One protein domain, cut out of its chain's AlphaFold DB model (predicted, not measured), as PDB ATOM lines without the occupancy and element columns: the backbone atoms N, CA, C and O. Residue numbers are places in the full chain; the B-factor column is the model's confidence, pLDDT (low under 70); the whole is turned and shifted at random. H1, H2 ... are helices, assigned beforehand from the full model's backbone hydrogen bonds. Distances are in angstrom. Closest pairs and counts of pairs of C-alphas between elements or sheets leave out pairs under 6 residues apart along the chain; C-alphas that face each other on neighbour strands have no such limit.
ATOM      1  N   ALA A 270     -41.360  36.259  17.374       85.75
ATOM      2  CA  ALA A 270     -41.105  36.969  18.631       85.75
ATOM      3  C   ALA A 270     -40.697  36.001  19.756       85.75
ATOM      4  O   ALA A 270     -39.676  36.197  20.414       85.75
ATOM      5  N   LEU A 271     -41.441  34.898  19.915       84.69
ATOM      6  CA  LEU A 271     -41.101  33.847  20.876       84.69
ATOM      7  C   LEU A 271     -39.752  33.189  20.547       84.69
ATOM      8  O   LEU A 271     -38.960  32.909  21.444       84.69
ATOM      9  N   ALA A 272     -39.485  32.967  19.258       83.44
ATOM     10  CA  ALA A 272     -38.236  32.379  18.787       83.44
ATOM     11  C   ALA A 272     -37.017  33.276  19.043       83.44
ATOM     12  O   ALA A 272     -35.978  32.780  19.473       83.44
ATOM     13  N   ARG A 273     -37.162  34.594  18.875       87.12
ATOM     14  CA  ARG A 273     -36.121  35.583  19.183       87.12
ATOM     15  C   ARG A 273     -35.839  35.666  20.676       87.12
ATOM     16  O   ARG A 273     -34.675  35.618  21.041       87.12
ATOM     17  N   LYS A 274     -36.868  35.684  21.531       85.12
ATOM     18  CA  LYS A 274     -36.687  35.648  22.995       85.12
ATOM     19  C   LYS A 274     -35.939  34.392  23.454       85.12
ATOM     20  O   LYS A 274     -35.117  34.430  24.363       85.12
ATOM     21  N   ALA A 275     -36.223  33.255  22.824       81.94
ATOM     22  CA  ALA A 275     -35.525  32.012  23.118       81.94
ATOM     23  C   ALA A 275     -34.067  32.027  22.599       81.94
ATOM     24  O   ALA A 275     -33.171  31.529  23.280       81.94
ATOM     25  N   MET A 276     -33.818  32.644  21.437       84.50
ATOM     26  CA  MET A 276     -32.471  32.861  20.891       84.50
ATOM     27  C   MET A 276     -31.639  33.815  21.754       84.50
ATOM     28  O   MET A 276     -30.468  33.554  21.996       84.50
ATOM     29  N   GLU A 277     -32.241  34.883  22.262       85.81
ATOM     30  CA  GLU A 277     -31.596  35.826  23.173       85.81
ATOM     31  C   GLU A 277     -31.060  35.115  24.417       85.81
ATOM     32  O   GLU A 277     -29.865  35.182  24.682       85.81
ATOM     33  N   ARG A 278     -31.886  34.293  25.080       82.75
ATOM     34  CA  ARG A 278     -31.446  33.466  26.220       82.75
ATOM     35  C   ARG A 278     -30.313  32.511  25.888       82.75
ATOM     36  O   ARG A 278     -29.458  32.231  26.724       82.75
ATOM     37  N   PHE A 279     -30.322  31.959  24.679       83.19
ATOM     38  CA  PHE A 279     -29.220  31.126  24.228       83.19
ATOM     39  C   PHE A 279     -27.922  31.934  24.134       83.19
ATOM     40  O   PHE A 279     -26.890  31.491  24.636       83.19
ATOM     41  N   LEU A 280     -27.971  33.111  23.514       82.88
ATOM     42  CA  LEU A 280     -26.805  33.974  23.357       82.88
ATOM     43  C   LEU A 280     -26.323  34.531  24.701       82.88
ATOM     44  O   LEU A 280     -25.118  34.533  24.934       82.88
ATOM     45  N   GLU A 281     -27.229  34.895  25.612       85.44
ATOM     46  CA  GLU A 281     -26.924  35.222  27.013       85.44
ATOM     47  C   GLU A 281     -26.151  34.086  27.685       85.44
ATOM     48  O   GLU A 281     -25.071  34.297  28.229       85.44
ATOM     49  N   LYS A 282     -26.664  32.853  27.591       82.38
ATOM     50  CA  LYS A 282     -26.042  31.670  28.199       82.38
ATOM     51  C   LYS A 282     -24.643  31.381  27.653       82.38
ATOM     52  O   LYS A 282     -23.835  30.765  28.347       82.38
ATOM     53  N   LEU A 283     -24.376  31.758  26.404       80.44
ATOM     54  CA  LEU A 283     -23.067  31.601  25.778       80.44
ATOM     55  C   LEU A 283     -22.149  32.819  25.945       80.44
ATOM     56  O   LEU A 283     -21.010  32.745  25.476       80.44
ATOM     57  N   GLU A 284     -22.630  33.890  26.584       83.50
ATOM     58  CA  GLU A 284     -21.939  35.181  26.694       83.50
ATOM     59  C   GLU A 284     -21.586  35.738  25.303       83.50
ATOM     60  O   GLU A 284     -20.444  36.079  25.007       83.50
ATOM     61  N   LEU A 285     -22.578  35.735  24.403       82.75
ATOM     62  CA  LEU A 285     -22.443  36.096  22.985       82.75
ATOM     63  C   LEU A 285     -23.265  37.321  22.565       82.75
ATOM     64  O   LEU A 285     -23.286  37.653  21.380       82.75
ATOM     65  N   LEU A 286     -23.982  37.974  23.483       80.31
ATOM     66  CA  LEU A 286     -24.886  39.075  23.126       80.31
ATOM     67  C   LEU A 286     -24.164  40.241  22.434       80.31
ATOM     68  O   LEU A 286     -24.663  40.765  21.431       80.31
ATOM     69  N   ASP A 287     -22.973  40.579  22.927       81.19
ATOM     70  CA  ASP A 287     -22.168  41.714  22.460       81.19
ATOM     71  C   ASP A 287     -21.206  41.351  21.319       81.19
ATOM     72  O   ASP A 287     -20.522  42.209  20.763       81.19
ATOM     73  N   GLU A 288     -21.177  40.080  20.921       81.69
ATOM     74  CA  GLU A 288     -20.244  39.580  19.918       81.69
ATOM     75  C   GLU A 288     -20.663  39.956  18.491       81.69
ATOM     76  O   GLU A 288     -21.822  40.272  18.178       81.69
ATOM     77  N   THR A 289     -19.694  39.908  17.577       79.31
ATOM     78  CA  THR A 289     -19.955  40.121  16.148       79.31
ATOM     79  C   THR A 289     -20.583  38.879  15.511       79.31
ATOM     80  O   THR A 289     -20.366  37.751  15.949       79.31
ATOM     81  N   LEU A 290     -21.343  39.053  14.426       72.69
ATOM     82  CA  LEU A 290     -21.978  37.936  13.715       72.69
ATOM     83  C   LEU A 290     -20.990  36.822  13.286       72.69
ATOM     84  O   LEU A 290     -21.337  35.650  13.460       72.69
ATOM     85  N   PRO A 291     -19.792  37.125  12.741       78.81
ATOM     86  CA  PRO A 291     -18.792  36.098  12.450       78.81
ATOM     87  C   PRO A 291     -18.377  35.308  13.694       78.81
ATOM     88  O   PRO A 291     -18.270  34.085  13.626       78.81
ATOM     89  N   GLU A 292     -18.225  35.988  14.830       80.06
ATOM     90  CA  GLU A 292     -17.780  35.382  16.084       80.06
ATOM     91  C   GLU A 292     -18.869  34.516  16.730       80.06
ATOM     92  O   GLU A 292     -18.606  33.382  17.135       80.06
ATOM     93  N   ILE A 293     -20.126  34.975  16.696       79.62
ATOM     94  CA  ILE A 293     -21.291  34.170  17.086       79.62
ATOM     95  C   ILE A 293     -21.358  32.908  16.222       79.62
ATOM     96  O   ILE A 293     -21.470  31.807  16.756       79.62
ATOM     97  N   ARG A 294     -21.256  33.031  14.889       74.94
ATOM     98  CA  ARG A 294     -21.293  31.870  13.981       74.94
ATOM     99  C   ARG A 294     -20.168  30.886  14.280       74.94
ATOM    100  O   ARG A 294     -20.442  29.698  14.404       74.94
ATOM    101  N   ARG A 295     -18.939  31.378  14.443       80.44
ATOM    102  CA  ARG A 295     -17.762  30.564  14.763       80.44
ATOM    103  C   ARG A 295     -17.972  29.770  16.055       80.44
ATOM    104  O   ARG A 295     -17.938  28.542  16.033       80.44
ATOM    105  N   ARG A 296     -18.300  30.450  17.160       76.00
ATOM    106  CA  ARG A 296     -18.469  29.829  18.488       76.00
ATOM    107  C   ARG A 296     -19.669  28.881  18.559       76.00
ATOM    108  O   ARG A 296     -19.627  27.878  19.271       76.00
ATOM    109  N   VAL A 297     -20.738  29.173  17.820       74.88
ATOM    110  CA  VAL A 297     -21.917  28.304  17.715       74.88
ATOM    111  C   VAL A 297     -21.621  27.046  16.892       74.88
ATOM    112  O   VAL A 297     -22.108  25.974  17.248       74.88
ATOM    113  N   SER A 298     -20.835  27.152  15.818       71.06
ATOM    114  CA  SER A 298     -20.418  26.008  14.996       71.06
ATOM    115  C   SER A 298     -19.400  25.102  15.698       71.06
ATOM    116  O   SER A 298     -19.417  23.896  15.474       71.06
ATOM    117  N   GLU A 299     -18.543  25.662  16.555       69.50
ATOM    118  CA  GLU A 299     -17.534  24.919  17.329       69.50
ATOM    119  C   GLU A 299     -18.128  24.133  18.506       69.50
ATOM    120  O   GLU A 299     -17.569  23.126  18.937       69.50
ATOM    121  N   ARG A 300     -19.269  24.576  19.041       66.12
ATOM    122  CA  ARG A 300     -19.967  23.869  20.117       66.12
ATOM    123  C   ARG A 300     -20.940  22.872  19.495       66.12
ATOM    124  O   ARG A 300     -21.739  23.233  18.634       66.12
ATOM    125  N   THR A 301     -20.948  21.627  19.967       61.59
ATOM    126  CA  THR A 301     -22.000  20.649  19.643       61.59
ATOM    127  C   THR A 301     -23.315  21.121  20.278       61.59
ATOM    128  O   THR A 301     -23.739  20.660  21.335       61.59
ATOM    129  N   THR A 302     -23.953  22.117  19.663       61.91
ATOM    130  CA  THR A 302     -25.056  22.930  20.212       61.91
ATOM    131  C   THR A 302     -26.362  22.164  20.392       61.91
ATOM    132  O   THR A 302     -27.349  22.717  20.873       61.91
ATOM    133  N   GLN A 303     -26.392  20.878  20.046       63.66
ATOM    134  CA  GLN A 303     -27.629  20.113  20.033       63.66
ATOM    135  C   GLN A 303     -28.177  19.793  21.435       63.66
ATOM    136  O   GLN A 303     -29.390  19.657  21.589       63.66
ATOM    137  N   ALA A 304     -27.319  19.741  22.461       69.31
ATOM    138  CA  ALA A 304     -27.704  19.372  23.829       69.31
ATOM    139  C   ALA A 304     -27.529  20.491  24.871       69.31
ATOM    140  O   ALA A 304     -27.792  20.267  26.048       69.31
ATOM    141  N   VAL A 305     -27.091  21.690  24.474       77.62
ATOM    142  CA  VAL A 305     -26.853  22.772  25.442       77.62
ATOM    143  C   VAL A 305     -28.189  23.284  25.981       77.62
ATOM    144  O   VAL A 305     -29.036  23.767  25.221       77.62
ATOM    145  N   GLU A 306     -28.357  23.172  27.297       84.62
ATOM    146  CA  GLU A 306     -29.478  23.755  28.026       84.62
ATOM    147  C   GLU A 306     -29.307  25.277  28.128       84.62
ATOM    148  O   GLU A 306     -28.279  25.776  28.589       84.62
ATOM    149  N   ILE A 307     -30.329  26.022  27.709       82.38
ATOM    150  CA  ILE A 307     -30.344  27.493  27.723       82.38
ATOM    151  C   ILE A 307     -30.936  28.056  29.015       82.38
ATOM    152  O   ILE A 307     -30.880  29.257  29.246       82.38
ATOM    153  N   ASN A 308     -31.516  27.200  29.859       85.69
ATOM    154  CA  ASN A 308     -32.037  27.562  31.170       85.69
ATOM    155  C   ASN A 308     -32.144  26.341  32.092       85.69
ATOM    156  O   ASN A 308     -31.956  25.200  31.674       85.69
ATOM    157  N   ARG A 309     -32.495  26.589  33.358       90.06
ATOM    158  CA  ARG A 309     -32.650  25.547  34.386       90.06
ATOM    159  C   ARG A 309     -33.782  24.548  34.116       90.06
ATOM    160  O   ARG A 309     -33.770  23.454  34.672       90.06
ATOM    161  N   TYR A 310     -34.726  24.884  33.237       88.25
ATOM    162  CA  TYR A 310     -35.882  24.046  32.896       88.25
ATOM    163  C   TYR A 310     -35.567  22.955  31.859       88.25
ATOM    164  O   TYR A 310     -36.464  22.217  31.449       88.25
ATOM    165  N   GLY A 311     -34.307  22.828  31.426       84.31
ATOM    166  CA  GLY A 311     -33.893  21.809  30.459       84.31
ATOM    167  C   GLY A 311     -34.283  22.146  29.018       84.31
ATOM    168  O   GLY A 311     -34.393  21.258  28.165       84.31
ATOM    169  N   THR A 312     -34.534  23.423  28.717       84.25
ATOM    170  CA  THR A 312     -34.751  23.874  27.340       84.25
ATOM    171  C   THR A 312     -33.457  23.802  26.560       84.25
ATOM    172  O   THR A 312     -32.480  24.429  26.941       84.25
ATOM    173  N   THR A 313     -33.447  23.068  25.446       83.25
ATOM    174  CA  THR A 313     -32.288  22.998  24.550       83.25
ATOM    175  C   THR A 313     -32.492  23.848  23.304       83.25
ATOM    176  O   THR A 313     -33.606  23.980  22.783       83.25
ATOM    177  N   ILE A 314     -31.388  24.378  22.779       76.31
ATOM    178  CA  ILE A 314     -31.359  25.159  21.530       76.31
ATOM    179  C   ILE A 314     -31.913  24.335  20.383       76.31
ATOM    180  O   ILE A 314     -32.712  24.827  19.596       76.31
ATOM    181  N   TYR A 315     -31.520  23.066  20.290       77.44
ATOM    182  CA  TYR A 315     -31.996  22.191  19.231       77.44
ATOM    183  C   TYR A 315     -33.511  22.037  19.258       77.44
ATOM    184  O   TYR A 315     -34.148  22.177  18.216       77.44
ATOM    185  N   GLY A 316     -34.109  21.820  20.436       76.62
ATOM    186  CA  GLY A 316     -35.563  21.735  20.572       76.62
ATOM    187  C   GLY A 316     -36.271  23.004  20.088       76.62
ATOM    188  O   GLY A 316     -37.287  22.920  19.395       76.62
ATOM    189  N   MET A 317     -35.699  24.169  20.392       78.94
ATOM    190  CA  MET A 317     -36.178  25.471  19.926       78.94
ATOM    191  C   MET A 317     -36.013  25.635  18.406       78.94
ATOM    192  O   MET A 317     -37.000  25.810  17.689       78.94
ATOM    193  N   VAL A 318     -34.782  25.555  17.891       78.19
ATOM    194  CA  VAL A 318     -34.444  25.790  16.476       78.19
ATOM    195  C   VAL A 318     -35.164  24.802  15.567       78.19
ATOM    196  O   VAL A 318     -35.686  25.197  14.523       78.19
ATOM    197  N   LYS A 319     -35.252  23.528  15.965       80.44
ATOM    198  CA  LYS A 319     -35.980  22.498  15.219       80.44
ATOM    199  C   LYS A 319     -37.436  22.891  14.981       80.44
ATOM    200  O   LYS A 319     -37.948  22.668  13.888       80.44
ATOM    201  N   ARG A 320     -38.105  23.478  15.976       78.44
ATOM    202  CA  ARG A 320     -39.534  23.813  15.890       78.44
ATOM    203  C   ARG A 320     -39.803  25.199  15.283       78.44
ATOM    204  O   ARG A 320     -40.765  25.350  14.526       78.44
ATOM    205  N   ALA A 321     -38.963  26.190  15.582       79.75
ATOM    206  CA  ALA A 321     -39.131  27.569  15.115       79.75
ATOM    207  C   ALA A 321     -38.578  27.808  13.700       79.75
ATOM    208  O   ALA A 321     -39.232  28.458  12.887       79.75
ATOM    209  N   TYR A 322     -37.410  27.235  13.394       81.19
ATOM    210  CA  TYR A 322     -36.636  27.487  12.172       81.19
ATOM    211  C   TYR A 322     -36.321  26.200  11.396       81.19
ATOM    212  O   TYR A 322     -35.350  26.142  10.642       81.19
ATOM    213  N   SER A 323     -37.106  25.135  11.602       82.56
ATOM    214  CA  SER A 323     -36.935  23.838  10.925       82.56
ATOM    215  C   SER A 323     -35.528  23.237  11.072       82.56
ATOM    216  O   SER A 323     -35.052  22.529  10.192       82.56
ATOM    217  N   GLY A 324     -34.839  23.534  12.177       80.06
ATOM    218  CA  GLY A 324     -33.481  23.047  12.444       80.06
ATOM    219  C   GLY A 324     -32.367  23.945  11.899       80.06
ATOM    220  O   GLY A 324     -31.198  23.673  12.159       80.06
ATOM    221  N   ASN A 325     -32.698  25.038  11.206       85.00
ATOM    222  CA  ASN A 325     -31.710  25.959  10.656       85.00
ATOM    223  C   ASN A 325     -31.272  27.009  11.694       85.00
ATOM    224  O   ASN A 325     -31.888  28.064  11.853       85.00
ATOM    225  N   LEU A 326     -30.176  26.713  12.392       82.19
ATOM    226  CA  LEU A 326     -29.597  27.586  13.416       82.19
ATOM    227  C   LEU A 326     -29.078  28.912  12.839       82.19
ATOM    228  O   LEU A 326     -29.260  29.961  13.451       82.19
ATOM    229  N   THR A 327     -28.510  28.893  11.632       81.88
ATOM    230  CA  THR A 327     -28.052  30.108  10.943       81.88
ATOM    231  C   THR A 327     -29.213  31.057  10.649       81.88
ATOM    232  O   THR A 327     -29.086  32.263  10.854       81.88
ATOM    233  N   ALA A 328     -30.360  30.529  10.210       85.44
ATOM    234  CA  ALA A 328     -31.566  31.326   9.993       85.44
ATOM    235  C   ALA A 328     -32.067  31.957  11.300       85.44
ATOM    236  O   ALA A 328     -32.437  33.128  11.310       85.44
ATOM    237  N   ALA A 329     -32.010  31.206  12.400       85.56
ATOM    238  CA  ALA A 329     -32.401  31.685  13.719       85.56
ATOM    239  C   ALA A 329     -31.503  32.837  14.218       85.56
ATOM    240  O   ALA A 329     -32.007  33.855  14.688       85.56
ATOM    241  N   ILE A 330     -30.179  32.707  14.061       83.50
ATOM    242  CA  ILE A 330     -29.205  33.751  14.426       83.50
ATOM    243  C   ILE A 330     -29.401  35.007  13.571       83.50
ATOM    244  O   ILE A 330     -29.433  36.116  14.100       83.50
ATOM    245  N   ASN A 331     -29.561  34.845  12.255       84.56
ATOM    246  CA  ASN A 331     -29.767  35.978  11.353       84.56
ATOM    247  C   ASN A 331     -31.072  36.725  11.668       84.56
ATOM    248  O   ASN A 331     -31.081  37.954  11.658       84.56
ATOM    249  N   ASP A 332     -32.159  36.008  11.971       86.62
ATOM    250  CA  ASP A 332     -33.434  36.618  12.365       86.62
ATOM    251  C   ASP A 332     -33.306  37.411  13.678       86.62
ATOM    252  O   ASP A 332     -33.765  38.552  13.750       86.62
ATOM    253  N   TRP A 333     -32.617  36.867  14.692       86.38
ATOM    254  CA  TRP A 333     -32.366  37.587  15.947       86.38
ATOM    255  C   TRP A 333     -31.470  38.819  15.762       86.38
ATOM    256  O   TRP A 333     -31.760  39.873  16.317       86.38
ATOM    257  N   LEU A 334     -30.423  38.751  14.941       80.31
ATOM    258  CA  LEU A 334     -29.577  39.924  14.689       80.31
ATOM    259  C   LEU A 334     -30.310  41.028  13.932       80.31
ATOM    260  O   LEU A 334     -30.117  42.204  14.224       80.31
ATOM    261  N   THR A 335     -31.150  40.644  12.970       82.25
ATOM    262  CA  THR A 335     -31.874  41.598  12.123       82.25
ATOM    263  C   THR A 335     -33.000  42.288  12.892       82.25
ATOM    264  O   THR A 335     -33.243  43.473  12.688       82.25
ATOM    265  N   TYR A 336     -33.693  41.563  13.778       84.12
ATOM    266  CA  TYR A 336     -34.943  42.043  14.381       84.12
ATOM    267  C   TYR A 336     -35.005  41.955  15.912       84.12
ATOM    268  O   TYR A 336     -35.904  42.536  16.513       84.12
ATOM    269  N   GLY A 337     -34.103  41.207  16.549       74.75
ATOM    270  CA  GLY A 337     -34.034  41.016  18.002       74.75
ATOM    271  C   GLY A 337     -33.236  42.109  18.714       74.75
ATOM    272  O   GLY A 337     -33.727  42.656  19.693       74.75
ATOM    273  N   ARG A 338     -32.075  42.520  18.177       69.06
ATOM    274  CA  ARG A 338     -31.239  43.598  18.762       69.06
ATOM    275  C   ARG A 338     -31.937  44.963  18.853       69.06
ATOM    276  O   ARG A 338     -31.569  45.782  19.683       69.06
ATOM    277  N   ALA A 339     -32.920  45.215  17.991       54.69
ATOM    278  CA  ALA A 339     -33.628  46.492  17.897       54.69
ATOM    279  C   ALA A 339     -34.955  46.525  18.677       54.69
ATOM    280  O   ALA A 339     -35.725  47.466  18.506       54.69
TER     281      ALA A 339
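AT A GLANCE: This is residues 270 to 339 of the 343 residues of an uncharacterized protein of Candidatus Woesearchaeota archaeon (UniProt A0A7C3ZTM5). Four short helices make a small rounded cluster in which H1 and H3 are side by side and H4 packs crosswise on residues 272 to 277 of H1. H2 is near H4, nearly antiparallel to it, and a long stretch without a named element, residues 300 to 313, loops from H2 to H3. The printed part has 70 residues, with helices H1, H2, H3 and H4 in chain order and no named strand; the class is all helix. It is compact, with a radius of gyration of the C-alphas of 10.8 A and spans of 26 by 25 by 21 A.

IN THESE COORDINATES: H1, the longest helix, covers residues 270 to 282 and is 18.6 A long, beginning at C-alpha 270 (-41.105, 36.969, 18.631). H3 covers residues 314 to 321, 10.4 A. H4 covers residues 326 to 336, 15.4 A, and ends at C-alpha 336 (-34.943, 42.043, 14.381). H2 covers residues 290 to 299, 14.2 A.

HOW THE PARTS SIT: H1 touches H3 at a shallow tilt of 13 degrees, opposite ways; their closest C-alphas, of Ala 272 and Ala 321, are 6.1 A apart. H1 touches H4 with residues 272 to 277 alone, about perpendicular at 75 degrees; the closest C-alphas, of Arg 273 and Trp 333, are 5.3 A apart. H3 and H4 are close but not clearly touching, with the closest C-alphas, of Val 318 and Leu 326, 6.0 A apart, and only just about perpendicular at 72 degrees. H2 and H4 are close but not clearly touching, at a shallow tilt of 25 degrees, opposite ways; the closest C-alphas, of Arg 294 and Thr 327, are 7.6 A apart. H1 and H2 are only just apart, their closest C-alphas 8.4 A from each other. In H1, H2 and H4 every O i to N i+4 pair is within hydrogen-bond range; in H3, 3 of 4 are.

THE WHOLE: The C-alphas farthest apart, of Pro 291 and Tyr 310, are 29.2 A apart. The printed part has no cut. The link from H2 to H3 is long. Mean pLDDT of the printed part is 79.7, with residues 299 to 304 and 338 to 339 under 70.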